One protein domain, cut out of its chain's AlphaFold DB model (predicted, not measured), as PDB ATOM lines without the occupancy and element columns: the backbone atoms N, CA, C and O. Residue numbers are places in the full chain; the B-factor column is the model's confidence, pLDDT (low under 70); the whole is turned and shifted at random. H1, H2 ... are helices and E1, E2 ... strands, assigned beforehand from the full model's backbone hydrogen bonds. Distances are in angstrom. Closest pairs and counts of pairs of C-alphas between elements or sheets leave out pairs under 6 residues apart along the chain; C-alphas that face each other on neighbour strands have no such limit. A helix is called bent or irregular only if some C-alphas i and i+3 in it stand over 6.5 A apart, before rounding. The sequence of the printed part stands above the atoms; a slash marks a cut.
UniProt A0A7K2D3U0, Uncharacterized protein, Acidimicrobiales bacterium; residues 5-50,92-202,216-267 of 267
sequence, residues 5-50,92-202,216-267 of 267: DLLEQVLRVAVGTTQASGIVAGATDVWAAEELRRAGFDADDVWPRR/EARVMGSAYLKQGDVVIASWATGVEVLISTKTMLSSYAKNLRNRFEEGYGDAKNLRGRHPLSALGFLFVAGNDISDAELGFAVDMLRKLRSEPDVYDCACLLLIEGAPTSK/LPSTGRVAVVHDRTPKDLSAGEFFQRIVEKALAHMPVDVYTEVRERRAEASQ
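Overview. This is residues 5 to 50, 92 to 202 and 216 to 267 of the 267 residues of an uncharacterized protein of Acidimicrobiales bacterium (UniProt A0A7K2D3U0). A twisted sheet of five strands, curled like part of a barrel, makes the core of three layers: H3 and H4 lie side by side over one face, and H5, H2 and H1 cover the other. A small hairpin, E1 and E2, packs on E3, E4 and H3, and H6 sits at a far corner beyond H5. The printed part has 209 residues with six named helices and seven named strands, H1 H2 E1 E2 E3 E4 H3 E5 H4 E6 E7 H5 H6, of mixed class. The sheet's order E3 E4 E5 E6 E7 is mixed, with E4, E5 and E6 parallel. The whole is compact, with a radius of gyration of the C-alphas of 16.7 A and spans of 51 by 35 by 32 A.

Along the chain. The sheet holds E3, residues 106 to 110; E4, residues 114 to 124, 30.3 A long, which bends by 53 degrees at residue 117; E5, residues 154 to 162, 26.6 A; E6, residues 189 to 196, 23.4 A; and E7, residues 223 to 225. C-alpha 114 is at (59.866, 41.688, 123.585). The helices are H1, residues 5 to 15, from C-alpha 5 at (35.585, 26.083, 138.445); H2, residues 20 to 38, 26.5 A; H3, residues 128 to 147, 27.1 A, irregular, with C-alphas 130 and 133 7.6 A apart; H4, residues 167 to 182, 22.5 A; H5, residues 235 to 248, 19.7 A; and H6, residues 256 to 265, which ends with C-alpha 265 at (31.997, 43.927, 129.089). E1 is residues 93 to 96 and E2 residues 101 to 104.

Arrangement. Within hydrogen-bond range are N 120 and O 156 of parallel E4 and E5, 2.8 A, N 159 and O 191 of parallel E5 and E6, 2.8 A, N 108 and O 117 of the hairpin E3 and E4, 2.9 A, and N 225 and O 194 of antiparallel E6 and E7, 2.8 A. E4, H3, E5 and E5, H4, E6 are strand-helix-strand units, a helix between parallel neighbour strands, with right-handed crossovers. H3 and H4, on the same face, touch at C-alphas 128 and 169, 6.7 A. H5, on the opposite face, is over E5 and E6 at a height over the sheet of 7.8 A. H2 is over E4, slantwise at 36 degrees on the local plane, and forms a helical hairpin with H1, C-alphas 14 and 23 being closest, 5.1 A. N 95 and O 102 of the hairpin E1 and E2 are 2.9 A apart. H6 is close to but not clearly touching H5. Every O i to N i+4 pair is within hydrogen-bond range in H2, H5 and H6, against 6 of 7 in H1, 14 of 16 in H3 and 11 of 12 in H4.

Size, cuts and confidence. The C-alphas of Lys 202 and Asp 253, the two farthest apart, are 52.3 A apart. Residues 51 to 91 and 203 to 215 are not printed, with C-alpha gaps of 13.1 A and 10.4 A. Of the links printed whole, none is long. Mean pLDDT of the printed part is 90.6; residues 15 to 21, 198 to 202, 216 to 221 and 267 are under 70.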
ATOM      1  N   ASP A   5      35.920  27.490 138.691       93.88
ATOM      2  CA  ASP A   5      35.585  26.083 138.445       93.88
ATOM      3  C   ASP A   5      36.736  25.370 137.723       93.88
ATOM      4  O   ASP A   5      37.139  24.272 138.118       93.88
ATOM      5  N   LEU A   6      37.314  26.010 136.699       94.00
ATOM      6  CA  LEU A   6      38.510  25.502 136.031       94.00
ATOM      7  C   LEU A   6      39.700  25.415 136.992       94.00
ATOM      8  O   LEU A   6      40.389  24.393 136.998       94.00
ATOM      9  N   LEU A   7      39.941  26.456 137.800       94.12
ATOM     10  CA  LEU A   7      41.035  26.463 138.776       94.12
ATOM     11  C   LEU A   7      40.921  25.282 139.749       94.12
ATOM     12  O   LEU A   7      41.878  24.531 139.935       94.12
ATOM     13  N   GLU A   8      39.745  25.071 140.334       91.81
ATOM     14  CA  GLU A   8      39.511  23.951 141.243       91.81
ATOM     15  C   GLU A   8      39.705  22.598 140.554       91.81
ATOM     16  O   GLU A   8      40.284  21.685 141.143       91.81
ATOM     17  N   GLN A   9      39.269  22.451 139.299       89.75
ATOM     18  CA  GLN A   9      39.475  21.221 138.530       89.75
ATOM     19  C   GLN A   9      40.962  20.912 138.323       89.75
ATOM     20  O   GLN A   9      41.384  19.779 138.566       89.75
ATOM     21  N   VAL A  10      41.768  21.898 137.912       89.19
ATOM     22  CA  VAL A  10      43.207  21.678 137.683       89.19
ATOM     23  C   VAL A  10      43.972  21.473 138.992       89.19
ATOM     24  O   VAL A  10      44.879  20.642 139.043       89.19
ATOM     25  N   LEU A  11      43.575  22.145 140.077       87.81
ATOM     26  CA  LEU A  11      44.183  21.949 141.393       87.81
ATOM     27  C   LEU A  11      43.863  20.574 141.996       87.81
ATOM     28  O   LEU A  11      44.728  19.980 142.639       87.81
ATOM     29  N   ARG A  12      42.665  20.018 141.761       83.88
ATOM     30  CA  ARG A  12      42.319  18.654 142.213       83.88
ATOM     31  C   ARG A  12      43.261  17.599 141.639       83.88
ATOM     32  O   ARG A  12      43.620  16.661 142.345       83.88
ATOM     33  N   VAL A  13      43.698  17.767 140.390       77.38
ATOM     34  CA  VAL A  13      44.706  16.887 139.775       77.38
ATOM     35  C   VAL A  13      46.073  17.058 140.451       77.38
ATOM     36  O   VAL A  13      46.808  16.086 140.604       77.38
ATOM     37  N   ALA A  14      46.409  18.274 140.888       73.50
ATOM     38  CA  ALA A  14      47.715  18.602 141.455       73.50
ATOM     39  C   ALA A  14      47.943  18.077 142.882       73.50
ATOM     40  O   ALA A  14      49.032  17.610 143.224       73.50
ATOM     41  N   VAL A  15      46.910  18.157 143.716       67.00
ATOM     42  CA  VAL A  15      46.975  17.939 145.169       67.00
ATOM     43  C   VAL A  15      47.167  16.468 145.578       67.00
ATOM     44  O   VAL A  15      47.605  16.195 146.691       67.00
ATOM     45  N   GLY A  16      46.922  15.501 144.690       59.56
ATOM     46  CA  GLY A  16      47.049  14.066 144.986       59.56
ATOM     47  C   GLY A  16      48.480  13.504 145.015       59.56
ATOM     48  O   GLY A  16      48.650  12.301 144.833       59.56
ATOM     49  N   THR A  17      49.516  14.337 145.164       58.97
ATOM     50  CA  THR A  17      50.917  13.944 144.919       58.97
ATOM     51  C   THR A  17      51.884  14.440 145.999       58.97
ATOM     52  O   THR A  17      51.660  15.461 146.644       58.97
ATOM     53  N   THR A  18      53.011  13.741 146.176       52.59
ATOM     54  CA  THR A  18      54.077  14.095 147.137       52.59
ATOM     55  C   THR A  18      54.896  15.332 146.731       52.59
ATOM     56  O   THR A  18      55.647  15.859 147.545       52.59
ATOM     57  N   GLN A  19      54.733  15.838 145.499       57.47
ATOM     58  CA  GLN A  19      55.332  17.084 144.987       57.47
ATOM     59  C   GLN A  19      54.291  18.209 144.861       57.47
ATOM     60  O   GLN A  19      54.241  18.940 143.868       57.47
ATOM     61  N   ALA A  20      53.440  18.343 145.878       65.56
ATOM     62  CA  ALA A  20      52.252  19.185 145.825       65.56
ATOM     63  C   ALA A  20      52.534  20.649 145.447       65.56
ATOM     64  O   ALA A  20      51.821  21.204 144.619       65.56
ATOM     65  N   SER A  21      53.583  21.283 145.987       66.88
ATOM     66  CA  SER A  21      53.827  22.720 145.761       66.88
ATOM     67  C   SER A  21      54.152  23.064 144.303       66.88
ATOM     68  O   SER A  21      53.623  24.046 143.779       66.88
ATOM     69  N   GLY A  22      54.982  22.253 143.638       77.50
ATOM     70  CA  GLY A  22      55.373  22.458 142.242       77.50
ATOM     71  C   GLY A  22      54.238  22.154 141.265       77.50
ATOM     72  O   GLY A  22      54.033  22.887 140.301       77.50
ATOM     73  N   ILE A  23      53.445  21.117 141.541       81.31
ATOM     74  CA  ILE A  23      52.315  20.753 140.676       81.31
ATOM     75  C   ILE A  23      51.150  21.737 140.869       81.31
ATOM     76  O   ILE A  23      50.499  22.105 139.893       81.31
ATOM     77  N   VAL A  24      50.934  22.248 142.089       88.00
ATOM     78  CA  VAL A  24      49.990  23.351 142.353       88.00
ATOM     79  C   VAL A  24      50.416  24.626 141.626       88.00
ATOM     80  O   VAL A  24      49.554  25.304 141.067       88.00
ATOM     81  N   ALA A  25      51.720  24.929 141.570       90.00
ATOM     82  CA  ALA A  25      52.225  26.060 140.788       90.00
ATOM     83  C   ALA A  25      51.864  25.881 139.309       90.00
ATOM     84  O   ALA A  25      51.121  26.689 138.766       90.00
ATOM     85  N   GLY A  26      52.235  24.743 138.713       91.56
ATOM     86  CA  GLY A  26      51.930  24.454 137.308       91.56
ATOM     87  C   GLY A  26      50.431  24.444 136.975       91.56
ATOM     88  O   GLY A  26      50.033  24.916 135.911       91.56
ATOM     89  N   ALA A  27      49.576  23.941 137.870       92.62
ATOM     90  CA  ALA A  27      48.122  24.000 137.704       92.62
ATOM     91  C   ALA A  27      47.608  25.448 137.713       92.62
ATOM     92  O   ALA A  27      46.776  25.822 136.883       92.62
ATOM     93  N   THR A  28      48.155  26.271 138.606       95.38
ATOM     94  CA  THR A  28      47.848  27.702 138.685       95.38
ATOM     95  C   THR A  28      48.328  28.443 137.435       95.38
ATOM     96  O   THR A  28      47.595  29.280 136.916       95.38
ATOM     97  N   ASP A  29      49.492  28.087 136.888       96.25
ATOM     98  CA  ASP A  29      50.029  28.664 135.649       96.25
ATOM     99  C   ASP A  29      49.140  28.343 134.447       96.25
ATOM    100  O   ASP A  29      48.843  29.209 133.623       96.25
ATOM    101  N   VAL A  30      48.665  27.094 134.355       95.62
ATOM    102  CA  VAL A  30      47.711  26.681 133.319       95.62
ATOM    103  C   VAL A  30      46.423  27.485 133.431       95.62
ATOM    104  O   VAL A  30      45.962  28.010 132.420       95.62
ATOM    105  N   TRP A  31      45.864  27.621 134.633       97.38
ATOM    106  CA  TRP A  31      44.665  28.426 134.846       97.38
ATOM    107  C   TRP A  31      44.885  29.903 134.496       97.38
ATOM    108  O   TRP A  31      44.100  30.473 133.744       97.38
ATOM    109  N   ALA A  32      45.981  30.514 134.947       98.25
ATOM    110  CA  ALA A  32      46.283  31.908 134.638       98.25
ATOM    111  C   ALA A  32      46.483  32.139 133.131       98.25
ATOM    112  O   ALA A  32      46.032  33.149 132.589       98.25
ATOM    113  N   ALA A  33      47.091  31.181 132.425       98.12
ATOM    114  CA  ALA A  33      47.166  31.212 130.972       98.12
ATOM    115  C   ALA A  33      45.770  31.131 130.325       98.12
ATOM    116  O   ALA A  33      45.501  31.841 129.359       98.12
ATOM    117  N   GLU A  34      44.864  30.301 130.848       97.81
ATOM    118  CA  GLU A  34      43.478  30.223 130.372       97.81
ATOM    119  C   GLU A  34      42.683  31.509 130.630       97.81
ATOM    120  O   GLU A  34      41.929  31.934 129.757       97.81
ATOM    121  N   GLU A  35      42.906  32.193 131.751       98.06
ATOM    122  CA  GLU A  35      42.294  33.496 132.027       98.06
ATOM    123  C   GLU A  35      42.734  34.569 131.020       98.06
ATOM    124  O   GLU A  35      41.898  35.311 130.500       98.06
ATOM    125  N   LEU A  36      44.018  34.604 130.643       98.25
ATOM    126  CA  LEU A  36      44.484  35.493 129.570       98.25
ATOM    127  C   LEU A  36      43.839  35.134 128.219       98.25
ATOM    128  O   LEU A  36      43.398  36.016 127.484       98.25
ATOM    129  N   ARG A  37      43.682  33.846 127.893       97.62
ATOM    130  CA  ARG A  37      42.964  33.430 126.668       97.62
ATOM    131  C   ARG A  37      41.492  33.841 126.691       97.62
ATOM    132  O   ARG A  37      40.953  34.300 125.683       97.62
ATOM    133  N   ARG A  38      40.828  33.713 127.843       96.25
ATOM    134  CA  ARG A  38      39.442  34.167 128.052       96.25
ATOM    135  C   ARG A  38      39.317  35.682 127.897       96.25
ATOM    136  O   ARG A  38      38.326  36.146 127.336       96.25
ATOM    137  N   ALA A  39      40.342  36.439 128.285       96.44
ATOM    138  CA  ALA A  39      40.406  37.879 128.046       96.44
ATOM    139  C   ALA A  39      40.577  38.262 126.559       96.44
ATOM    140  O   ALA A  39      40.386  39.425 126.224       96.44
ATOM    141  N   GLY A  40      40.880  37.311 125.666       96.94
ATOM    142  CA  GLY A  40      40.987  37.534 124.217       96.94
ATOM    143  C   GLY A  40      42.412  37.523 123.669       96.94
ATOM    144  O   GLY A  40      42.607  37.831 122.498       96.94
ATOM    145  N   PHE A  41      43.422  37.193 124.483       97.19
ATOM    146  CA  PHE A  41      44.773  36.984 123.957       97.19
ATOM    147  C   PHE A  41      44.801  35.711 123.099       97.19
ATOM    148  O   PHE A  41      44.183  34.704 123.456       97.19
ATOM    149  N   ASP A  42      45.540  35.743 121.984       95.31
ATOM    150  CA  ASP A  42      45.672  34.600 121.072       95.31
ATOM    151  C   ASP A  42      46.130  33.350 121.843       95.31
ATOM    152  O   ASP A  42      47.108  33.361 122.598       95.31
ATOM    153  N   ALA A  43      45.398  32.252 121.647       92.19
ATOM    154  CA  ALA A  43      45.557  31.039 122.437       92.19
ATOM    155  C   ALA A  43      46.964  30.426 122.369       92.19
ATOM    156  O   ALA A  43      47.387  29.770 123.328       92.19
ATOM    157  N   ASP A  44      47.672  30.636 121.261       92.88
ATOM    158  CA  ASP A  44      49.018  30.135 121.030       92.88
ATOM    159  C   ASP A  44      50.118  31.164 121.357       92.88
ATOM    160  O   ASP A  44      51.295  30.793 121.384       92.88
ATOM    161  N   ASP A  45      49.766  32.426 121.617       95.12
ATOM    162  CA  ASP A  45      50.696  33.457 122.107       95.12
ATOM    163  C   ASP A  45      50.855  33.442 123.623       95.12
ATOM    164  O   ASP A  45      51.903  33.836 124.132       95.12
ATOM    165  N   VAL A  46      49.840  32.963 124.344       97.50
ATOM    166  CA  VAL A  46      49.937  32.752 125.787       97.50
ATOM    167  C   VAL A  46      50.683  31.452 126.059       97.50
ATOM    168  O   VAL A  46      50.213  30.363 125.704       97.50
ATOM    169  N   TRP A  47      51.835  31.549 126.715       97.12
ATOM    170  CA  TRP A  47      52.607  30.399 127.176       97.12
ATOM    171  C   TRP A  47      52.363  30.158 128.669       97.12
ATOM    172  O   TRP A  47      52.324  31.130 129.414       97.12
ATOM    173  N   PRO A  48      52.221  28.896 129.110       96.19
ATOM    174  CA  PRO A  48      52.347  27.692 128.300       96.19
ATOM    175  C   PRO A  48      51.109  27.441 127.421       96.19
ATOM    176  O   PRO A  48      49.969  27.557 127.873       96.19
ATOM    177  N   ARG A  49      51.327  27.053 126.158       94.94
ATOM    178  CA  ARG A  49      50.275  26.710 125.182       94.94
ATOM    179  C   ARG A  49      49.523  25.451 125.587       94.94
ATOM    180  O   ARG A  49      50.114  24.544 126.159       94.94
ATOM    181  N   ARG A  50      48.252  25.316 125.187       92.69
ATOM    182  CA  ARG A  50      47.447  24.098 125.444       92.69
ATOM    183  C   ARG A  50      48.063  22.830 124.845       92.69
ATOM    184  O   ARG A  50      47.921  21.750 125.412       92.69
ATOM    185  N   GLU A  92      59.694  25.178 128.875       90.19
ATOM    186  CA  GLU A  92      59.638  26.306 129.806       90.19
ATOM    187  C   GLU A  92      59.962  27.615 129.086       90.19
ATOM    188  O   GLU A  92      60.904  27.684 128.289       90.19
ATOM    189  N   ALA A  93      59.218  28.677 129.396       93.31
ATOM    190  CA  ALA A  93      59.530  30.006 128.895       93.31
ATOM    191  C   ALA A  93      60.673  30.592 129.728       93.31
ATOM    192  O   ALA A  93      60.547  30.748 130.940       93.31
ATOM    193  N   ARG A  94      61.797  30.933 129.095       93.50
ATOM    194  CA  ARG A  94      62.914  31.613 129.763       93.50
ATOM    195  C   ARG A  94      63.104  32.989 129.162       93.50
ATOM    196  O   ARG A  94      63.271  33.123 127.953       93.50
ATOM    197  N   VAL A  95      63.095  33.999 130.021       93.69
ATOM    198  CA  VAL A  95      63.330  35.389 129.647       93.69
ATOM    199  C   VAL A  95      64.610  35.877 130.309       93.69
ATOM    200  O   VAL A  95      64.908  35.560 131.460       93.69
ATOM    201  N   MET A  96      65.399  36.645 129.569       95.25
ATOM    202  CA  MET A  96      66.580  37.294 130.127       95.25
ATOM    203  C   MET A  96      66.132  38.411 131.067       95.25
ATOM    204  O   MET A  96      65.308  39.223 130.657       95.25
ATOM    205  N   GLY A  97      66.650  38.462 132.291       95.94
ATOM    206  CA  GLY A  97      66.545  39.621 133.180       95.94
ATOM    207  C   GLY A  97      67.776  40.526 133.087       95.94
ATOM    208  O   GLY A  97      68.632  40.345 132.216       95.94
ATOM    209  N   SER A  98      67.864  41.529 133.955       96.56
ATOM    210  CA  SER A  98      69.009  42.443 134.022       96.56
ATOM    211  C   SER A  98      70.266  41.772 134.580       96.56
ATOM    212  O   SER A  98      71.366  42.088 134.134       96.56
ATOM    213  N   ALA A  99      70.106  40.822 135.503       96.00
ATOM    214  CA  ALA A  99      71.196  40.109 136.164       96.00
ATOM    215  C   ALA A  99      71.260  38.620 135.784       96.00
ATOM    216  O   ALA A  99      72.351  38.071 135.646       96.00
ATOM    217  N   TYR A 100      70.114  37.954 135.601       96.12
ATOM    218  CA  TYR A 100      70.058  36.514 135.315       96.12
ATOM    219  C   TYR A 100      68.833  36.108 134.484       96.12
ATOM    220  O   TYR A 100      67.848  36.843 134.380       96.12
ATOM    221  N   LEU A 101      68.889  34.912 133.884       95.81
ATOM    222  CA  LEU A 101      67.752  34.287 133.200       95.81
ATOM    223  C   LEU A 101      66.687  33.869 134.214       95.81
ATOM    224  O   LEU A 101      66.987  33.149 135.162       95.81
ATOM    225  N   LYS A 102      65.439  34.258 133.966       94.75
ATOM    226  CA  LYS A 102      64.283  33.857 134.765       94.75
ATOM    227  C   LYS A 102      63.384  32.944 133.943       94.75
ATOM    228  O   LYS A 102      63.062  33.245 132.793       94.75
ATOM    229  N   GLN A 103      62.970  31.832 134.535       93.62
ATOM    230  CA  GLN A 103      61.878  31.026 134.002       93.62
ATOM    231  C   GLN A 103      60.558  31.740 134.303       93.62
ATOM    232  O   GLN A 103      60.267  32.001 135.464       93.62
ATOM    233  N   GLY A 104      59.819  32.134 133.268       92.38
ATOM    234  CA  GLY A 104      58.497  32.737 133.404       92.38
ATOM    235  C   GLY A 104      57.423  31.658 133.460       92.38
ATOM    236  O   GLY A 104      57.464  30.716 132.667       92.38
ATOM    237  N   ASP A 105      56.472  31.821 134.375       96.44
ATOM    238  CA  ASP A 105      55.431  30.822 134.619       96.44
ATOM    239  C   ASP A 105      54.277  30.979 133.617       96.44
ATOM    240  O   ASP A 105      53.871  30.012 132.973       96.44
ATOM    241  N   VAL A 106      53.842  32.222 133.373       98.12
ATOM    242  CA  VAL A 106      52.984  32.580 132.229       98.12
ATOM    243  C   VAL A 106      53.591  33.759 131.484       98.12
ATOM    244  O   VAL A 106      53.922  34.776 132.094       98.12
ATOM    245  N   VAL A 107      53.755  33.632 130.168       98.12
ATOM    246  CA  VAL A 107      54.456  34.627 129.341       98.12
ATOM    247  C   VAL A 107      53.705  34.881 128.042       98.12
ATOM    248  O   VAL A 107      53.252  33.944 127.387       98.12
ATOM    249  N   ILE A 108      53.639  36.151 127.648       97.69
ATOM    250  CA  ILE A 108      53.319  36.580 126.285       97.69
ATOM    251  C   ILE A 108      54.504  37.397 125.784       97.69
ATOM    252  O   ILE A 108      54.917  38.357 126.439       97.69
ATOM    253  N   ALA A 109      55.069  37.006 124.645       95.06
ATOM    254  CA  ALA A 109      56.211  37.689 124.054       95.06
ATOM    255  C   ALA A 109      56.239  37.540 122.530       95.06
ATOM    256  O   ALA A 109      55.787  36.533 121.977       95.06
ATOM    257  N   SER A 110      56.840  38.516 121.853       92.06
ATOM    258  CA  SER A 110      57.119  38.448 120.416       92.06
ATOM    259  C   SER A 110      58.467  39.074 120.078       92.06
ATOM    260  O   SER A 110      59.054  39.792 120.890       92.06
ATOM    261  N   TRP A 111      58.962  38.822 118.865       90.69
ATOM    262  CA  TRP A 111      60.191  39.460 118.400       90.69
ATOM    263  C   TRP A 111      60.086  40.993 118.365       90.69
ATOM    264  O   TRP A 111      61.025  41.686 118.747       90.69
ATOM    265  N   ALA A 112      58.945  41.527 117.927       90.06
ATOM    266  CA  ALA A 112      58.756  42.965 117.729       90.06
ATOM    267  C   ALA A 112      58.604  43.753 119.042       90.06
ATOM    268  O   ALA A 112      58.995  44.916 119.110       90.06
ATOM    269  N   THR A 113      58.026  43.133 120.068       90.69
ATOM    270  CA  THR A 113      57.612  43.794 121.321       90.69
ATOM    271  C   THR A 113      58.443  43.379 122.532       90.69
ATOM    272  O   THR A 113      58.398  44.043 123.565       90.69
ATOM    273  N   GLY A 114      59.213  42.292 122.432       93.50
ATOM    274  CA  GLY A 114      59.866  41.688 123.585       93.50
ATOM    275  C   GLY A 114      58.861  40.989 124.502       93.50
ATOM    276  O   GLY A 114      57.928  40.341 124.028       93.50
ATOM    277  N   VAL A 115      59.075  41.074 125.818       96.25
ATOM    278  CA  VAL A 115      58.154  40.522 126.824       96.25
ATOM    279  C   VAL A 115      57.006  41.503 127.041       96.25
ATOM    280  O   VAL A 115      57.220  42.657 127.402       96.25
ATOM    281  N   GLU A 116      55.780  41.037 126.856       97.12
ATOM    282  CA  GLU A 116      54.577  41.872 126.918       97.12
ATOM    283  C   GLU A 116      53.840  41.676 128.243       97.12
ATOM    284  O   GLU A 116      53.503  42.638 128.934       97.12
ATOM    285  N   VAL A 117      53.658  40.412 128.626       98.06
ATOM    286  CA  VAL A 117      53.068  39.986 129.898       98.06
ATOM    287  C   VAL A 117      53.960  38.915 130.504       98.06
ATOM    288  O   VAL A 117      54.379  37.989 129.804       98.06
ATOM    289  N   LEU A 118      54.227  39.020 131.804       98.06
ATOM    290  CA  LEU A 118      54.884  37.967 132.567       98.06
ATOM    291  C   LEU A 118      54.246  37.846 133.947       98.06
ATOM    292  O   LEU A 118      54.257  38.795 134.729       98.06
ATOM    293  N   ILE A 119      53.728  36.661 134.253       98.25
ATOM    294  CA  ILE A 119      53.223  36.309 135.581       98.25
ATOM    295  C   ILE A 119      54.224  35.364 136.239       98.25
ATOM    296  O   ILE A 119      54.627  34.364 135.642       98.25
ATOM    297  N   SER A 120      54.631  35.720 137.454       97.00
ATOM    298  CA  SER A 120      55.362  34.855 138.373       97.00
ATOM    299  C   SER A 120      54.371  34.190 139.320       97.00
ATOM    300  O   SER A 120      53.634  34.897 140.009       97.00
ATOM    301  N   THR A 121      54.410  32.871 139.429       96.31
ATOM    302  CA  THR A 121      53.623  32.111 140.398       96.31
ATOM    303  C   THR A 121      54.528  31.633 141.523       96.31
ATOM    304  O   THR A 121      55.594  31.058 141.305       96.31
ATOM    305  N   LYS A 122      54.114  31.853 142.769       93.94
ATOM    306  CA  LYS A 122      54.801  31.326 143.952       93.94
ATOM    307  C   LYS A 122      53.794  30.613 144.838       93.94
ATOM    308  O   LYS A 122      52.752  31.165 145.176       93.94
ATOM    309  N   THR A 123      54.128  29.396 145.251       91.81
ATOM    310  CA  THR A 123      53.251  28.552 146.069       91.81
ATOM    311  C   THR A 123      53.880  28.255 147.419       91.81
ATOM    312  O   THR A 123      55.068  27.939 147.519       91.81
ATOM    313  N   MET A 124      53.098  28.353 148.487       90.62
ATOM    314  CA  MET A 124      53.545  28.019 149.831       90.62
ATOM    315  C   MET A 124      52.387  27.404 150.603       90.62
ATOM    316  O   MET A 124      51.443  28.099 150.943       90.62
ATOM    317  N   LEU A 125      52.444  26.098 150.856       87.81
ATOM    318  CA  LEU A 125      51.333  25.330 151.441       87.81
ATOM    319  C   LEU A 125      51.582  24.924 152.902       87.81
ATOM    320  O   LEU A 125      50.742  24.279 153.511       87.81
ATOM    321  N   SER A 126      52.757  25.257 153.440       83.44
ATOM    322  CA  SER A 126      53.151  24.975 154.819       83.44
ATOM    323  C   SER A 126      54.417  25.750 155.199       83.44
ATOM    324  O   SER A 126      55.022  26.438 154.367       83.44
ATOM    325  N   SER A 127      54.841  25.631 156.463       86.12
ATOM    326  CA  SER A 127      56.088  26.212 156.989       86.12
ATOM    327  C   SER A 127      56.190  27.739 156.838       86.12
ATOM    328  O   SER A 127      57.280  28.282 156.619       86.12
ATOM    329  N   TYR A 128      55.052  28.431 156.971       88.50
ATOM    330  CA  TYR A 128      54.894  29.885 156.839       88.50
ATOM    331  C   TYR A 128      55.840  30.670 157.747       88.50
ATOM    332  O   TYR A 128      56.680  31.415 157.237       88.50
ATOM    333  N   ALA A 129      55.806  30.422 159.056       84.50
ATOM    334  CA  ALA A 129      56.629  31.115 160.045       84.50
ATOM    335  C   ALA A 129      58.127  31.119 159.709       84.50
ATOM    336  O   ALA A 129      58.825  32.094 159.989       84.50
ATOM    337  N   LYS A 130      58.620  30.038 159.090       88.19
ATOM    338  CA  LYS A 130      60.037  29.868 158.750       88.19
ATOM    339  C   LYS A 130      60.403  30.523 157.417       88.19
ATOM    340  O   LYS A 130      61.447  31.157 157.329       88.19
ATOM    341  N   ASN A 131      59.572  30.369 156.382       91.00
ATOM    342  CA  ASN A 131      60.008  30.639 155.004       91.00
ATOM    343  C   ASN A 131      59.279  31.793 154.305       91.00
ATOM    344  O   ASN A 131      59.698  32.197 153.221       91.00
ATOM    345  N   LEU A 132      58.212  32.347 154.891       92.38
ATOM    346  CA  LEU A 132      57.390  33.354 154.215       92.38
ATOM    347  C   LEU A 132      58.187  34.625 153.884       92.38
ATOM    348  O   LEU A 132      58.060  35.165 152.790       92.38
ATOM    349  N   ARG A 133      59.069  35.066 154.791       94.44
ATOM    350  CA  ARG A 133      59.942  36.239 154.578       94.44
ATOM    351  C   ARG A 133      60.890  36.037 153.398       94.44
ATOM    352  O   ARG A 133      60.877  36.846 152.475       94.44
ATOM    353  N   ASN A 134      61.629  34.927 153.405       94.25
ATOM    354  CA  ASN A 134      62.563  34.572 152.336       94.25
ATOM    355  C   ASN A 134      61.836  34.488 150.989       94.25
ATOM    356  O   ASN A 134      62.340  34.953 149.972       94.25
ATOM    357  N   ARG A 135      60.600  33.969 150.982       93.50
ATOM    358  CA  ARG A 135      59.816  33.855 149.752       93.50
ATOM    359  C   ARG A 135      59.451  35.209 149.142       93.50
ATOM    360  O   ARG A 135      59.448  35.343 147.919       93.50
ATOM    361  N   PHE A 136      59.142  36.207 149.967       95.19
ATOM    362  CA  PHE A 136      58.897  37.563 149.480       95.19
ATOM    363  C   PHE A 136      60.190  38.252 149.041       95.19
ATOM    364  O   PHE A 136      60.175  38.919 148.010       95.19
ATOM    365  N   GLU A 137      61.303  38.048 149.747       95.38
ATOM    366  CA  GLU A 137      62.623  38.553 149.341       95.38
ATOM    367  C   GLU A 137      63.034  38.037 147.952       95.38
ATOM    368  O   GLU A 137      63.403  38.827 147.082       95.38
ATOM    369  N   GLU A 138      62.864  36.736 147.693       93.75
ATOM    370  CA  GLU A 138      63.033  36.154 146.355       93.75
ATOM    371  C   GLU A 138      62.120  36.833 145.326       93.75
ATOM    372  O   GLU A 138      62.558  37.168 144.226       93.75
ATOM    373  N   GLY A 139      60.854  37.074 145.688       94.69
ATOM    374  CA  GLY A 139      59.890  37.776 144.841       94.69
ATOM    375  C   GLY A 139      60.353  39.183 144.455       94.69
ATOM    376  O   GLY A 139      60.239  39.555 143.287       94.69
ATOM    377  N   TYR A 140      60.923  39.934 145.398       95.62
ATOM    378  CA  TYR A 140      61.537  41.239 145.141       95.62
ATOM    379  C   TYR A 140      62.740  41.125 144.204       95.62
ATOM    380  O   TYR A 140      62.828  41.878 143.233       95.62
ATOM    381  N   GLY A 141      63.638  40.170 144.453       95.81
ATOM    382  CA  GLY A 141      64.793  39.917 143.590       95.81
ATOM    383  C   GLY A 141      64.388  39.589 142.150       95.81
ATOM    384  O   GLY A 141      64.929  40.174 141.208       95.81
ATOM    385  N   ASP A 142      63.390  38.717 141.980       95.69
ATOM    386  CA  ASP A 142      62.793  38.381 140.683       95.69
ATOM    387  C   ASP A 142      62.221  39.634 139.999       95.69
ATOM    388  O   ASP A 142      62.429  39.843 138.801       95.69
ATOM    389  N   ALA A 143      61.522  40.487 140.755       96.00
ATOM    390  CA  ALA A 143      60.897  41.695 140.233       96.00
ATOM    391  C   ALA A 143      61.934  42.698 139.709       96.00
ATOM    392  O   ALA A 143      61.824  43.146 138.569       96.00
ATOM    393  N   LYS A 144      62.982  42.992 140.493       95.94
ATOM    394  CA  LYS A 144      64.059  43.917 140.088       95.94
ATOM    395  C   LYS A 144      64.833  43.375 138.886       95.94
ATOM    396  O   LYS A 144      65.161  44.129 137.968       95.94
ATOM    397  N   ASN A 145      65.091  42.063 138.858       96.88
ATOM    398  CA  ASN A 145      65.749  41.409 137.728       96.88
ATOM    399  C   ASN A 145      64.922  41.552 136.439       96.88
ATOM    400  O   ASN A 145      65.457  41.886 135.382       96.88
ATOM    401  N   LEU A 146      63.610  41.331 136.519       96.50
ATOM    402  CA  LEU A 146      62.716  41.452 135.371       96.50
ATOM    403  C   LEU A 146      62.524  42.897 134.927       96.50
ATOM    404  O   LEU A 146      62.758  43.214 133.761       96.50
ATOM    405  N   ARG A 147      62.139  43.780 135.850       95.38
ATOM    406  CA  ARG A 147      61.850  45.181 135.545       95.38
ATOM    407  C   ARG A 147      63.075  45.919 135.021       95.38
ATOM    408  O   ARG A 147      62.940  46.731 134.110       95.38
ATOM    409  N   GLY A 148      64.267  45.595 135.530       95.44
ATOM    410  CA  GLY A 148      65.520  46.189 135.066       95.44
ATOM    411  C   GLY A 148      65.826  45.924 133.588       95.44
ATOM    412  O   GLY A 148      66.581  46.682 132.988       95.44
ATOM    413  N   ARG A 149      65.244  44.876 132.986       95.88
ATOM    414  CA  ARG A 149      65.394  44.581 131.552       95.88
ATOM    415  C   ARG A 149      64.138  44.849 130.731       95.88
ATOM    416  O   ARG A 149      64.261  45.240 129.574       95.88
ATOM    417  N   HIS A 150      62.958  44.658 131.312       95.69
ATOM    418  CA  HIS A 150      61.678  44.815 130.623       95.69
ATOM    419  C   HIS A 150      60.789  45.847 131.334       95.69
ATOM    420  O   HIS A 150      59.795  45.488 131.968       95.69
ATOM    421  N   PRO A 151      61.124  47.148 131.252       94.50
ATOM    422  CA  PRO A 151      60.395  48.195 131.966       94.50
ATOM    423  C   PRO A 151      58.930  48.329 131.525       94.50
ATOM    424  O   PRO A 151      58.099  48.735 132.333       94.50
ATOM    425  N   LEU A 152      58.614  47.950 130.282       94.75
ATOM    426  CA  LEU A 152      57.279  48.048 129.678       94.75
ATOM    427  C   LEU A 152      56.466  46.744 129.740       94.75
ATOM    428  O   LEU A 152      55.336  46.712 129.260       94.75
ATOM    429  N   SER A 153      56.987  45.660 130.318       96.06
ATOM    430  CA  SER A 153      56.164  44.460 130.507       96.06
ATOM    431  C   SER A 153      55.118  44.691 131.592       96.06
ATOM    432  O   SER A 153      55.404  45.313 132.619       96.06
ATOM    433  N   ALA A 154      53.924  44.133 131.399       97.00
ATOM    434  CA  ALA A 154      52.962  43.965 132.478       97.00
ATOM    435  C   ALA A 154      53.417  42.803 133.373       97.00
ATOM    436  O   ALA A 154      53.394  41.641 132.952       97.00
ATOM    437  N   LEU A 155      53.866  43.117 134.591       97.81
ATOM    438  CA  LEU A 155      54.402  42.126 135.526       97.81
ATOM    439  C   LEU A 155      53.365  41.767 136.597       97.81
ATOM    440  O   LEU A 155      52.927  42.624 137.364       97.81
ATOM    441  N   GLY A 156      53.011  40.486 136.689       98.00
ATOM    442  CA  GLY A 156      52.112  39.947 137.709       98.00
ATOM    443  C   GLY A 156      52.820  39.022 138.697       98.00
ATOM    444  O   GLY A 156      53.690  38.249 138.309       98.00
ATOM    445  N   PHE A 157      52.419  39.069 139.964       98.06
ATOM    446  CA  PHE A 157      52.831  38.117 140.993       98.06
ATOM    447  C   PHE A 157      51.611  37.420 141.592       98.06
ATOM    448  O   PHE A 157      50.757  38.060 142.203       98.06
ATOM    449  N   LEU A 158      51.526  36.108 141.420       97.88
ATOM    450  CA  LEU A 158      50.449  35.280 141.935       97.88
ATOM    451  C   LEU A 158      50.996  34.427 143.079       97.88
ATOM    452  O   LEU A 158      51.865  33.579 142.883       97.88
ATOM    453  N   PHE A 159      50.491  34.665 144.285       97.62
ATOM    454  CA  PHE A 159      50.862  33.913 145.473       97.62
ATOM    455  C   PHE A 159      49.738  32.963 145.879       97.62
ATOM    456  O   PHE A 159      48.625  33.399 146.168       97.62
ATOM    457  N   VAL A 160      50.034  31.665 145.911       95.69
ATOM    458  CA  VAL A 160      49.102  30.624 146.358       95.69
ATOM    459  C   VAL A 160      49.511  30.155 147.745       95.69
ATOM    460  O   VAL A 160      50.637  29.686 147.930       95.69
ATOM    461  N   ALA A 161      48.588  30.235 148.696       93.94
ATOM    462  CA  ALA A 161      48.765  29.720 150.043       93.94
ATOM    463  C   ALA A 161      47.642  28.756 150.443       93.94
ATOM    464  O   ALA A 161      46.529  28.822 149.929       93.94
ATOM    465  N   GLY A 162      47.949  27.842 151.359       91.69
ATOM    466  CA  GLY A 162      46.961  27.013 152.030       91.69
ATOM    467  C   GLY A 162      46.087  27.868 152.941       91.69
ATOM    468  O   GLY A 162      46.542  28.846 153.536       91.69
ATOM    469  N   ASN A 163      44.810  27.512 153.043       91.62
ATOM    470  CA  ASN A 163      43.872  28.198 153.927       91.62
ATOM    471  C   ASN A 163      44.165  27.947 155.422       91.62
ATOM    472  O   ASN A 163      43.619  28.629 156.282       91.62
ATOM    473  N   ASP A 164      45.042  27.004 155.757       89.06
ATOM    474  CA  ASP A 164      45.518  26.762 157.121       89.06
ATOM    475  C   ASP A 164      46.548  27.798 157.611       89.06
ATOM    476  O   ASP A 164      46.934  27.766 158.779       89.06
ATOM    477  N   ILE A 165      46.966  28.739 156.752       92.50
ATOM    478  CA  ILE A 165      47.803  29.879 157.139       92.50
ATOM    479  C   ILE A 165      47.180  30.654 158.313       92.50
ATOM    480  O   ILE A 165      45.988  30.998 158.298       92.50
ATOM    481  N   SER A 166      47.992  30.959 159.330       94.69
ATOM    482  CA  SER A 166      47.528  31.722 160.494       94.69
ATOM    483  C   SER A 166      47.196  33.169 160.122       94.69
ATOM    484  O   SER A 166      47.763  33.728 159.184       94.69
ATOM    485  N   ASP A 167      46.316  33.821 160.884       96.00
ATOM    486  CA  ASP A 167      45.920  35.209 160.598       96.00
ATOM    487  C   ASP A 167      47.094  36.195 160.665       96.00
ATOM    488  O   ASP A 167      47.145  37.156 159.896       96.00
ATOM    489  N   ALA A 168      48.075  35.943 161.537       96.38
ATOM    490  CA  ALA A 168      49.282  36.760 161.627       96.38
ATOM    491  C   ALA A 168      50.145  36.647 160.356       96.38
ATOM    492  O   ALA A 168      50.603  37.655 159.813       96.38
ATOM    493  N   GLU A 169      50.348  35.426 159.857       97.00
ATOM    494  CA  GLU A 169      51.120  35.167 158.637       97.00
ATOM    495  C   GLU A 169      50.376  35.646 157.387       97.00
ATOM    496  O   GLU A 169      50.992  36.224 156.492       97.00
ATOM    497  N   LEU A 170      49.053  35.476 157.346       97.56
ATOM    498  CA  LEU A 170      48.198  36.008 156.289       97.56
ATOM    499  C   LEU A 170      48.255  37.536 156.254       97.56
ATOM    500  O   LEU A 170      48.455  38.116 155.188       97.56
ATOM    501  N   GLY A 171      48.139  38.194 157.410       98.06
ATOM    502  CA  GLY A 171      48.272  39.645 157.526       98.06
ATOM    503  C   GLY A 171      49.622  40.143 157.009       98.06
ATOM    504  O   GLY A 171      49.674  41.107 156.243       98.06
ATOM    505  N   PHE A 172      50.707  39.437 157.344       97.75
ATOM    506  CA  PHE A 172      52.036  39.715 156.801       97.75
ATOM    507  C   PHE A 172      52.105  39.510 155.280       97.75
ATOM    508  O   PHE A 172      52.601  40.381 154.570       97.75
ATOM    509  N   ALA A 173      51.591  38.394 154.754       97.94
ATOM    510  CA  ALA A 173      51.596  38.118 153.317       97.94
ATOM    511  C   ALA A 173      50.809  39.174 152.527       97.94
ATOM    512  O   ALA A 173      51.272  39.644 151.490       97.94
ATOM    513  N   VAL A 174      49.647  39.587 153.037       98.44
ATOM    514  CA  VAL A 174      48.820  40.646 152.447       98.44
ATOM    515  C   VAL A 174      49.569  41.979 152.407       98.44
ATOM    516  O   VAL A 174      49.572  42.645 151.369       98.44
ATOM    517  N   ASP A 175      50.217  42.371 153.506       97.94
ATOM    518  CA  ASP A 175      51.040  43.584 153.556       97.94
ATOM    519  C   ASP A 175      52.188  43.518 152.537       97.94
ATOM    520  O   ASP A 175      52.388  44.448 151.751       97.94
ATOM    521  N   MET A 176      52.879  42.380 152.460       97.44
ATOM    522  CA  MET A 176      53.984  42.216 151.521       97.44
ATOM    523  C   MET A 176      53.547  42.213 150.056       97.44
ATOM    524  O   MET A 176      54.203  42.844 149.229       97.44
ATOM    525  N   LEU A 177      52.422  41.579 149.717       97.94
ATOM    526  CA  LEU A 177      51.858  41.621 148.363       97.94
ATOM    527  C   LEU A 177      51.468  43.042 147.947       97.94
ATOM    528  O   LEU A 177      51.635  43.415 146.787       97.94
ATOM    529  N   ARG A 178      50.970  43.857 148.885       97.56
ATOM    530  CA  ARG A 178      50.671  45.272 148.628       97.56
ATOM    531  C   ARG A 178      51.940  46.081 148.377       97.56
ATOM    532  O   ARG A 178      51.946  46.889 147.452       97.56
ATOM    533  N   LYS A 179      53.010  45.825 149.131       95.88
ATOM    534  CA  LYS A 179      54.314  46.475 148.922       95.88
ATOM    535  C   LYS A 179      54.965  46.069 147.595       95.88
ATOM    536  O   LYS A 179      55.430  46.933 146.855       95.88
ATOM    537  N   LEU A 180      54.862  44.789 147.223       93.88
ATOM    538  CA  LEU A 180      55.344  44.234 145.949       93.88
ATOM    539  C   LEU A 180      54.696  44.828 144.690       93.88
ATOM    540  O   LEU A 180      55.153  44.524 143.589       93.88
ATOM    541  N   ARG A 181      53.652  45.649 144.834       92.75
ATOM    542  CA  ARG A 181      53.038  46.396 143.728       92.75
ATOM    543  C   ARG A 181      53.051  47.912 143.885       92.75
ATOM    544  O   ARG A 181      52.625  48.614 142.975       92.75
ATOM    545  N   SER A 182      53.419  48.425 145.060       90.62
ATOM    546  CA  SER A 182      53.433  49.870 145.312       90.62
ATOM    547  C   SER A 182      54.762  50.514 144.939       90.62
ATOM    548  O   SER A 182      54.812  51.719 144.714       90.62
ATOM    549  N   GLU A 183      55.843  49.732 144.909       89.19
ATOM    550  CA  GLU A 183      57.149  50.214 144.468       89.19
ATOM    551  C   GLU A 183      57.204  50.340 142.928       89.19
ATOM    552  O   GLU A 183      56.574  49.561 142.211       89.19
ATOM    553  N   PRO A 184      57.937  51.327 142.384       83.38
ATOM    554  CA  PRO A 184      57.922  51.621 140.947       83.38
ATOM    555  C   PRO A 184      58.623  50.559 140.090       83.38
ATOM    556  O   PRO A 184      58.357  50.451 138.895       83.38
ATOM    557  N   ASP A 185      59.537  49.794 140.676       89.81
ATOM    558  CA  ASP A 185      60.448  48.888 139.983       89.81
ATOM    559  C   ASP A 185      60.215  47.403 140.329       89.81
ATOM    560  O   ASP A 185      61.108  46.568 140.184       89.81
ATOM    561  N   VAL A 186      59.000  47.071 140.768       94.56
ATOM    562  CA  VAL A 186      58.561  45.703 141.087       94.56
ATOM    563  C   VAL A 186      57.417  45.258 140.155       94.56
ATOM    564  O   VAL A 186      57.444  45.551 138.952       94.56
ATOM    565  N   TYR A 187      56.433  44.511 140.666       97.12
ATOM    566  CA  TYR A 187      55.281  44.038 139.900       97.12
ATOM    567  C   TYR A 187      54.225  45.135 139.727       97.12
ATOM    568  O   TYR A 187      54.071  46.008 140.571       97.12
ATOM    569  N   ASP A 188      53.450  45.073 138.645       96.88
ATOM    570  CA  ASP A 188      52.276  45.933 138.459       96.88
ATOM    571  C   ASP A 188      51.052  45.398 139.216       96.88
ATOM    572  O   ASP A 188      50.147  46.148 139.592       96.88
ATOM    573  N   CYS A 189      50.970  44.074 139.367       96.12
ATOM    574  CA  CYS A 189      49.798  43.365 139.867       96.12
ATOM    575  C   CYS A 189      50.212  42.276 140.859       96.12
ATOM    576  O   CYS A 189      51.187  41.564 140.631       96.12
ATOM    577  N   ALA A 190      49.429  42.103 141.924       97.88
ATOM    578  CA  ALA A 190      49.615  41.042 142.907       97.88
ATOM    579  C   ALA A 190      48.280  40.337 143.171       97.88
ATOM    580  O   ALA A 190      47.245  41.001 143.256       97.88
ATOM    581  N   CYS A 191      48.314  39.012 143.291       98.31
ATOM    582  CA  CYS A 191      47.166  38.171 143.600       98.31
ATOM    583  C   CYS A 191      47.484  37.252 144.776       98.31
ATOM    584  O   CYS A 191      48.581  36.699 144.849       98.31
ATOM    585  N   LEU A 192      46.508  37.080 145.663       98.31
ATOM    586  CA  LEU A 192      46.501  36.045 146.682       98.31
ATOM    587  C   LEU A 192      45.412  35.026 146.341       98.31
ATOM    588  O   LEU A 192      44.249  35.392 146.179       98.31
ATOM    589  N   LEU A 193      45.791  33.755 146.272       97.12
ATOM    590  CA  LEU A 193      44.863  32.632 146.239       97.12
ATOM    591  C   LEU A 193      45.026  31.828 147.522       97.12
ATOM    592  O   LEU A 193      46.110  31.314 147.796       97.12
ATOM    593  N   LEU A 194      43.945  31.704 148.283       95.12
ATOM    594  CA  LEU A 194      43.866  30.778 149.404       95.12
ATOM    595  C   LEU A 194      43.168  29.510 148.932       95.12
ATOM    596  O   LEU A 194      42.094  29.586 148.337       95.12
ATOM    597  N   ILE A 195      43.787  28.357 149.165       91.62
ATOM    598  CA  ILE A 195      43.242  27.065 148.748       91.62
ATOM    599  C   ILE A 195      43.001  26.164 149.953       91.62
ATOM    600  O   ILE A 195      43.852  26.013 150.831       91.62
ATOM    601  N   GLU A 196      41.827  25.553 149.991       88.19
ATOM    602  CA  GLU A 196      41.482  24.514 150.952       88.19
ATOM    603  C   GLU A 196      41.689  23.132 150.329       88.19
ATOM    604  O   GLU A 196      41.512  22.941 149.124       88.19
ATOM    605  N   GLY A 197      42.073  22.160 151.159       76.69
ATOM    606  CA  GLY A 197      42.262  20.781 150.724       76.69
ATOM    607  C   GLY A 197      43.588  20.533 150.013       76.69
ATOM    608  O   GLY A 197      43.726  19.496 149.385       76.69
ATOM    609  N   ALA A 198      44.562  21.443 150.095       66.94
ATOM    610  CA  ALA A 198      45.938  21.164 149.687       66.94
ATOM    611  C   ALA A 198      46.667  20.323 150.756       66.94
ATOM    612  O   ALA A 198      46.276  20.376 151.924       66.94
ATOM    613  N   PRO A 199      47.716  19.550 150.411       60.97
ATOM    614  CA  PRO A 199      48.459  18.774 151.393       60.97
ATOM    615  C   PRO A 199      49.220  19.751 152.280       60.97
ATOM    616  O   PRO A 199      50.100  20.472 151.805       60.97
ATOM    617  N   THR A 200      48.863  19.789 153.555       55.84
ATOM    618  CA  THR A 200      49.580  20.573 154.552       55.84
ATOM    619  C   THR A 200      50.522  19.618 155.273       55.84
ATOM    620  O   THR A 200      50.138  18.519 155.687       55.84
ATOM    621  N   SER A 201      51.798  19.984 155.391       50.47
ATOM    622  CA  SER A 201      52.642  19.313 156.374       50.47
ATOM    623  C   SER A 201      52.226  19.854 157.736       50.47
ATOM    624  O   SER A 201      52.502  21.007 158.070       50.47
ATOM    625  N   LYS A 202      51.511  19.044 158.526       42.69
ATOM    626  CA  LYS A 202      51.428  19.325 159.960       42.69
ATOM    627  C   LYS A 202      52.855  19.277 160.492       42.69
ATOM    628  O   LYS A 202      53.574  18.319 160.223       42.69
ATOM    629  N   LEU A 216      48.261  13.798 153.258       53.84
ATOM    630  CA  LEU A 216      47.402  13.927 152.081       53.84
ATOM    631  C   LEU A 216      45.951  14.203 152.524       53.84
ATOM    632  O   LEU A 216      45.494  13.611 153.507       53.84
ATOM    633  N   PRO A 217      45.198  15.064 151.818       52.53
ATOM    634  CA  PRO A 217      43.812  15.345 152.171       52.53
ATOM    635  C   PRO A 217      42.954  14.079 152.051       52.53
ATOM    636  O   PRO A 217      42.986  13.387 151.033       52.53
ATOM    637  N   SER A 218      42.146  13.795 153.073       46.28
ATOM    638  CA  SER A 218      41.243  12.634 153.124       46.28
ATOM    639  C   SER A 218      40.003  12.775 152.231       46.28
ATOM    640  O   SER A 218      39.301  11.798 151.974       46.28
ATOM    641  N   THR A 219      39.730  13.980 151.734       49.88
ATOM    642  CA  THR A 219      38.569  14.299 150.900       49.88
ATOM    643  C   THR A 219      39.061  15.025 149.656       49.88
ATOM    644  O   THR A 219      39.535  16.149 149.768       49.88
ATOM    645  N   GLY A 220      38.971  14.409 148.474       56.03
ATOM    646  CA  GLY A 220      39.477  14.931 147.191       56.03
ATOM    647  C   GLY A 220      38.790  16.198 146.649       56.03
ATOM    648  O   GLY A 220      38.560  16.308 145.445       56.03
ATOM    649  N   ARG A 221      38.425  17.147 147.514       69.69
ATOM    650  CA  ARG A 221      37.814  18.426 147.167       69.69
ATOM    651  C   ARG A 221      38.812  19.541 147.473       69.69
ATOM    652  O   ARG A 221      39.057  19.852 148.629       69.69
ATOM    653  N   VAL A 222      39.374  20.111 146.412       83.56
ATOM    654  CA  VAL A 222      40.118  21.375 146.469       83.56
ATOM    655  C   VAL A 222      39.148  22.503 146.154       83.56
ATOM    656  O   VAL A 222      38.366  22.360 145.207       83.56
ATOM    657  N   ALA A 223      39.196  23.575 146.945       89.69
ATOM    658  CA  ALA A 223      38.348  24.755 146.796       89.69
ATOM    659  C   ALA A 223      39.151  26.049 146.969       89.69
ATOM    660  O   ALA A 223      40.130  26.083 147.721       89.69
ATOM    661  N   VAL A 224      38.732  27.115 146.284       92.44
ATOM    662  CA  VAL A 224      39.313  28.455 146.457       92.44
ATOM    663  C   VAL A 224      38.559  29.207 147.550       92.44
ATOM    664  O   VAL A 224      37.336  29.318 147.526       92.44
ATOM    665  N   VAL A 225      39.299  29.754 148.511       93.50
ATOM    666  CA  VAL A 225      38.755  30.485 149.657       93.50
ATOM    667  C   VAL A 225      38.788  31.990 149.379       93.50
ATOM    668  O   VAL A 225      39.847  32.611 149.244       93.50
ATOM    669  N   HIS A 226      37.602  32.587 149.265       93.12
ATOM    670  CA  HIS A 226      37.436  33.974 148.820       93.12
ATOM    671  C   HIS A 226      37.280  34.982 149.961       93.12
ATOM    672  O   HIS A 226      37.715  36.120 149.827       93.12
ATOM    673  N   ASP A 227      36.664  34.582 151.068       93.44
ATOM    674  CA  ASP A 227      36.287  35.448 152.192       93.44
ATOM    675  C   ASP A 227      37.492  36.051 152.931       93.44
ATOM    676  O   ASP A 227      37.461  37.214 153.334       93.44
ATOM    677  N   ARG A 228      38.578  35.286 153.053       95.19
ATOM    678  CA  ARG A 228      39.845  35.720 153.663       95.19
ATOM    679  C   ARG A 228      40.775  36.446 152.691       95.19
ATOM    680  O   ARG A 228      41.772  37.023 153.122       95.19
ATOM    681  N   THR A 229      40.468  36.442 151.393       96.62
ATOM    682  CA  THR A 229      41.268  37.127 150.372       96.62
ATOM    683  C   THR A 229      40.815  38.588 150.249       96.62
ATOM    684  O   THR A 229      39.680  38.840 149.839       96.62
ATOM    685  N   PRO A 230      41.674  39.586 150.539       97.31
ATOM    686  CA  PRO A 230      41.309  40.987 150.353       97.31
ATOM    687  C   PRO A 230      40.912  41.278 148.903       97.31
ATOM    688  O   PRO A 230      41.581  40.824 147.972       97.31
ATOM    689  N   LYS A 231      39.861  42.085 148.698       95.94
ATOM    690  CA  LYS A 231      39.340  42.402 147.355       95.94
ATOM    691  C   LYS A 231      40.437  42.901 146.416       95.94
ATOM    692  O   LYS A 231      40.517  42.444 145.281       95.94
ATOM    693  N   ASP A 232      41.314  43.774 146.912       97.06
ATOM    694  CA  ASP A 232      42.423  44.359 146.160       97.06
ATOM    695  C   ASP A 232      43.508  43.348 145.758       97.06
ATOM    696  O   ASP A 232      44.357  43.685 144.942       97.06
ATOM    697  N   LEU A 233      43.519  42.139 146.320       98.12
ATOM    698  CA  LEU A 233      44.415  41.031 145.960       98.12
ATOM    699  C   LEU A 233      43.662  39.858 145.308       98.12
ATOM    700  O   LEU A 233      44.245  38.800 145.080       98.12
ATOM    701  N   SER A 234      42.376  40.031 144.997       97.81
ATOM    702  CA  SER A 234      41.575  39.001 144.341       97.81
ATOM    703  C   SER A 234      42.048  38.732 142.910       97.81
ATOM    704  O   SER A 234      42.570  39.615 142.224       97.81
ATOM    705  N   ALA A 235      41.798  37.518 142.418       97.81
ATOM    706  CA  ALA A 235      42.083  37.155 141.031       97.81
ATOM    707  C   ALA A 235      41.365  38.057 140.011       97.81
ATOM    708  O   ALA A 235      41.920  38.360 138.958       97.81
ATOM    709  N   GLY A 236      40.148  38.517 140.328       96.81
ATOM    710  CA  GLY A 236      39.392  39.419 139.457       96.81
ATOM    711  C   GLY A 236      40.119  40.744 139.237       96.81
ATOM    712  O   GLY A 236      40.362  41.124 138.094       96.81
ATOM    713  N   GLU A 237      40.532  41.398 140.328       96.88
ATOM    714  CA  GLU A 237      41.335  42.627 140.267       96.88
ATOM    715  C   GLU A 237      42.684  42.389 139.580       96.88
ATOM    716  O   GLU A 237      43.134  43.210 138.782       96.88
ATOM    717  N   PHE A 238      43.328  41.255 139.864       98.19
ATOM    718  CA  PHE A 238      44.615  40.904 139.271       98.19
ATOM    719  C   PHE A 238      44.550  40.801 137.744       98.19
ATOM    720  O   PHE A 238      45.313  41.486 137.059       98.19
ATOM    721  N   PHE A 239      43.634  39.992 137.198       98.06
ATOM    722  CA  PHE A 239      43.528  39.830 135.746       98.06
ATOM    723  C   PHE A 239      43.014  41.091 135.066       98.06
ATOM    724  O   PHE A 239      43.484  41.435 133.985       98.06
ATOM    725  N   GLN A 240      42.109  41.832 135.701       96.62
ATOM    726  CA  GLN A 240      41.690  43.118 135.161       96.62
ATOM    727  C   GLN A 240      42.892  44.057 134.977       96.62
ATOM    728  O   GLN A 240      43.096  44.580 133.877       96.62
ATOM    729  N   ARG A 241      43.706  44.231 136.024       96.56
ATOM    730  CA  ARG A 241      44.850  45.150 136.006       96.56
ATOM    731  C   ARG A 241      45.967  44.687 135.081       96.56
ATOM    732  O   ARG A 241      46.554  45.521 134.396       96.56
ATOM    733  N   ILE A 242      46.266  43.386 135.027       97.56
ATOM    734  CA  ILE A 242      47.359  42.907 134.171       97.56
ATOM    735  C   ILE A 242      47.021  43.091 132.691       97.56
ATOM    736  O   ILE A 242      47.879  43.499 131.911       97.56
ATOM    737  N   VAL A 243      45.754  42.888 132.315       97.62
ATOM    738  CA  VAL A 243      45.276  43.154 130.957       97.62
ATOM    739  C   VAL A 243      45.293  44.652 130.661       97.62
ATOM    740  O   VAL A 243      45.764  45.053 129.601       97.62
ATOM    741  N   GLU A 244      44.851  45.498 131.594       96.62
ATOM    742  CA  GLU A 244      44.928  46.960 131.441       96.62
ATOM    743  C   GLU A 244      46.362  47.438 131.214       96.62
ATOM    744  O   GLU A 244      46.612  48.224 130.301       96.62
ATOM    745  N   LYS A 245      47.317  46.920 131.990       96.56
ATOM    746  CA  LYS A 245      48.740  47.235 131.841       96.56
ATOM    747  C   LYS A 245      49.302  46.763 130.507       96.56
ATOM    748  O   LYS A 245      49.985  47.535 129.843       96.56
ATOM    749  N   ALA A 246      48.970  45.542 130.087       96.69
ATOM    750  CA  ALA A 246      49.396  45.017 128.793       96.69
ATOM    751  C   ALA A 246      48.897  45.902 127.639       96.69
ATOM    752  O   ALA A 246      49.663  46.254 126.747       96.69
ATOM    753  N   LEU A 247      47.629  46.321 127.681       96.75
ATOM    754  CA  LEU A 247      47.036  47.183 126.658       96.75
ATOM    755  C   LEU A 247      47.559  48.624 126.698       96.75
ATOM    756  O   LEU A 247      47.613  49.269 125.652       96.75
ATOM    757  N   ALA A 248      47.916  49.141 127.876       96.06
ATOM    758  CA  ALA A 248      48.432  50.499 128.042       96.06
ATOM    759  C   ALA A 248      49.835  50.680 127.441       96.06
ATOM    760  O   ALA A 248      50.175  51.774 126.998       96.06
ATOM    761  N   HIS A 249      50.639  49.616 127.405       94.31
ATOM    762  CA  HIS A 249      51.979  49.635 126.810       94.31
ATOM    763  C   HIS A 249      51.990  49.249 125.326       94.31
ATOM    764  O   HIS A 249      53.059  49.161 124.725       94.31
ATOM    765  N   MET A 250      50.813  49.031 124.731       93.81
ATOM    766  CA  MET A 250      50.663  48.609 123.344       93.81
ATOM    767  C   MET A 250      49.841  49.620 122.536       93.81
ATOM    768  O   MET A 250      48.860  50.167 123.051       93.81
ATOM    769  N   PRO A 251      50.181  49.842 121.254       93.25
ATOM    770  CA  PRO A 251      49.338  50.591 120.326       93.25
ATOM    771  C   PRO A 251      47.898  50.056 120.244       93.25
ATOM    772  O   PRO A 251      47.603  48.910 120.601       93.25
ATOM    773  N   VAL A 252      46.974  50.905 119.789       93.69
ATOM    774  CA  VAL A 252      45.528  50.603 119.762       93.69
ATOM    775  C   VAL A 252      45.144  49.496 118.776       93.69
ATOM    776  O   VAL A 252      44.129  48.838 118.967       93.69
ATOM    777  N   ASP A 253      45.964  49.276 117.753       93.94
ATOM    778  CA  ASP A 253      45.833  48.235 116.732       93.94
ATOM    779  C   ASP A 253      46.467  46.895 117.148       93.94
ATOM    780  O   ASP A 253      46.339  45.895 116.443       93.94
ATOM    781  N   VAL A 254      47.102  46.841 118.322       92.75
ATOM    782  CA  VAL A 254      47.570  45.603 118.950       92.75
ATOM    783  C   VAL A 254      46.528  45.123 119.964       92.75
ATOM    784  O   VAL A 254      45.945  45.919 120.707       92.75
ATOM    785  N   TYR A 255      46.308  43.803 120.004       94.88
ATOM    786  CA  TYR A 255      45.304  43.140 120.848       94.88
ATOM    787  C   TYR A 255      43.865  43.618 120.616       94.88
ATOM    788  O   TYR A 255      43.109  43.810 121.568       94.88
ATOM    789  N   THR A 256      43.467  43.785 119.352       96.12
ATOM    790  CA  THR A 256      42.121  44.255 118.981       96.12
ATOM    791  C   THR A 256      41.008  43.418 119.612       96.12
ATOM    792  O   THR A 256      40.131  43.985 120.250       96.12
ATOM    793  N   GLU A 257      41.103  42.086 119.567       96.25
ATOM    794  CA  GLU A 257      40.107  41.187 120.176       96.25
ATOM    795  C   GLU A 257      39.992  41.371 121.702       96.25
ATOM    796  O   GLU A 257      38.892  41.389 122.254       96.25
ATOM    797  N   VAL A 258      41.115  41.570 122.403       96.88
ATOM    798  CA  VAL A 258      41.113  41.856 123.853       96.88
ATOM    799  C   VAL A 258      40.406  43.185 124.131       96.88
ATOM    800  O   VAL A 258      39.634  43.304 125.084       96.88
ATOM    801  N   ARG A 259      40.672  44.205 123.305       96.50
ATOM    802  CA  ARG A 259      40.061  45.535 123.429       96.50
ATOM    803  C   ARG A 259      38.554  45.484 123.162       96.50
ATOM    804  O   ARG A 259      37.801  46.071 123.935       96.50
ATOM    805  N   GLU A 260      38.125  44.757 122.133       95.50
ATOM    806  CA  GLU A 260      36.715  44.552 121.771       95.50
ATOM    807  C   GLU A 260      35.941  43.876 122.907       95.50
ATOM    808  O   GLU A 260      34.982  44.453 123.420       95.50
ATOM    809  N   ARG A 261      36.424  42.729 123.408       93.94
ATOM    810  CA  ARG A 261      35.784  42.013 124.530       93.94
ATOM    811  C   ARG A 261      35.649  42.875 125.787       93.94
ATOM    812  O   ARG A 261      34.677  42.761 126.530       93.94
ATOM    813  N   ARG A 262      36.627  43.748 126.053       91.06
ATOM    814  CA  ARG A 262      36.561  44.686 127.184       91.06
ATOM    815  C   ARG A 262      35.541  45.800 126.977       91.06
ATOM    816  O   ARG A 262      34.897  46.197 127.947       91.06
ATOM    817  N   ALA A 263      35.419  46.314 125.756       90.25
ATOM    818  CA  ALA A 263      34.416  47.318 125.427       90.25
ATOM    819  C   ALA A 263      33.000  46.745 125.600       90.25
ATOM    820  O   ALA A 263      32.161  47.407 126.201       90.25
ATOM    821  N   GLU A 264      32.772  45.502 125.171       90.19
ATOM    822  CA  GLU A 264      31.505  44.781 125.365       90.19
ATOM    823  C   GLU A 264      31.191  44.538 126.846       90.19
ATOM    824  O   GLU A 264      30.065  44.743 127.275       90.19
ATOM    825  N   ALA A 265      32.187  44.161 127.654       82.56
ATOM    826  CA  ALA A 265      31.997  43.927 129.089       82.56
ATOM    827  C   ALA A 265      31.755  45.205 129.921       82.56
ATOM    828  O   ALA A 265      31.425  45.104 131.103       82.56
ATOM    829  N   SER A 266      31.982  46.387 129.339       75.94
ATOM    830  CA  SER A 266      31.776  47.690 129.990       75.94
ATOM    831  C   SER A 266      30.429  48.335 129.629       75.94
ATOM    832  O   SER A 266      30.140  49.426 130.126       75.94
ATOM    833  N   GLN A 267      29.648  47.697 128.749       57.91
ATOM    834  CA  GLN A 267      28.283  48.080 128.369       57.91
ATOM    835  C   GLN A 267      27.258  47.327 129.220       57.91
ATOM    836  O   GLN A 267      26.213  47.945 129.524       57.91
TER     837      GLN A 267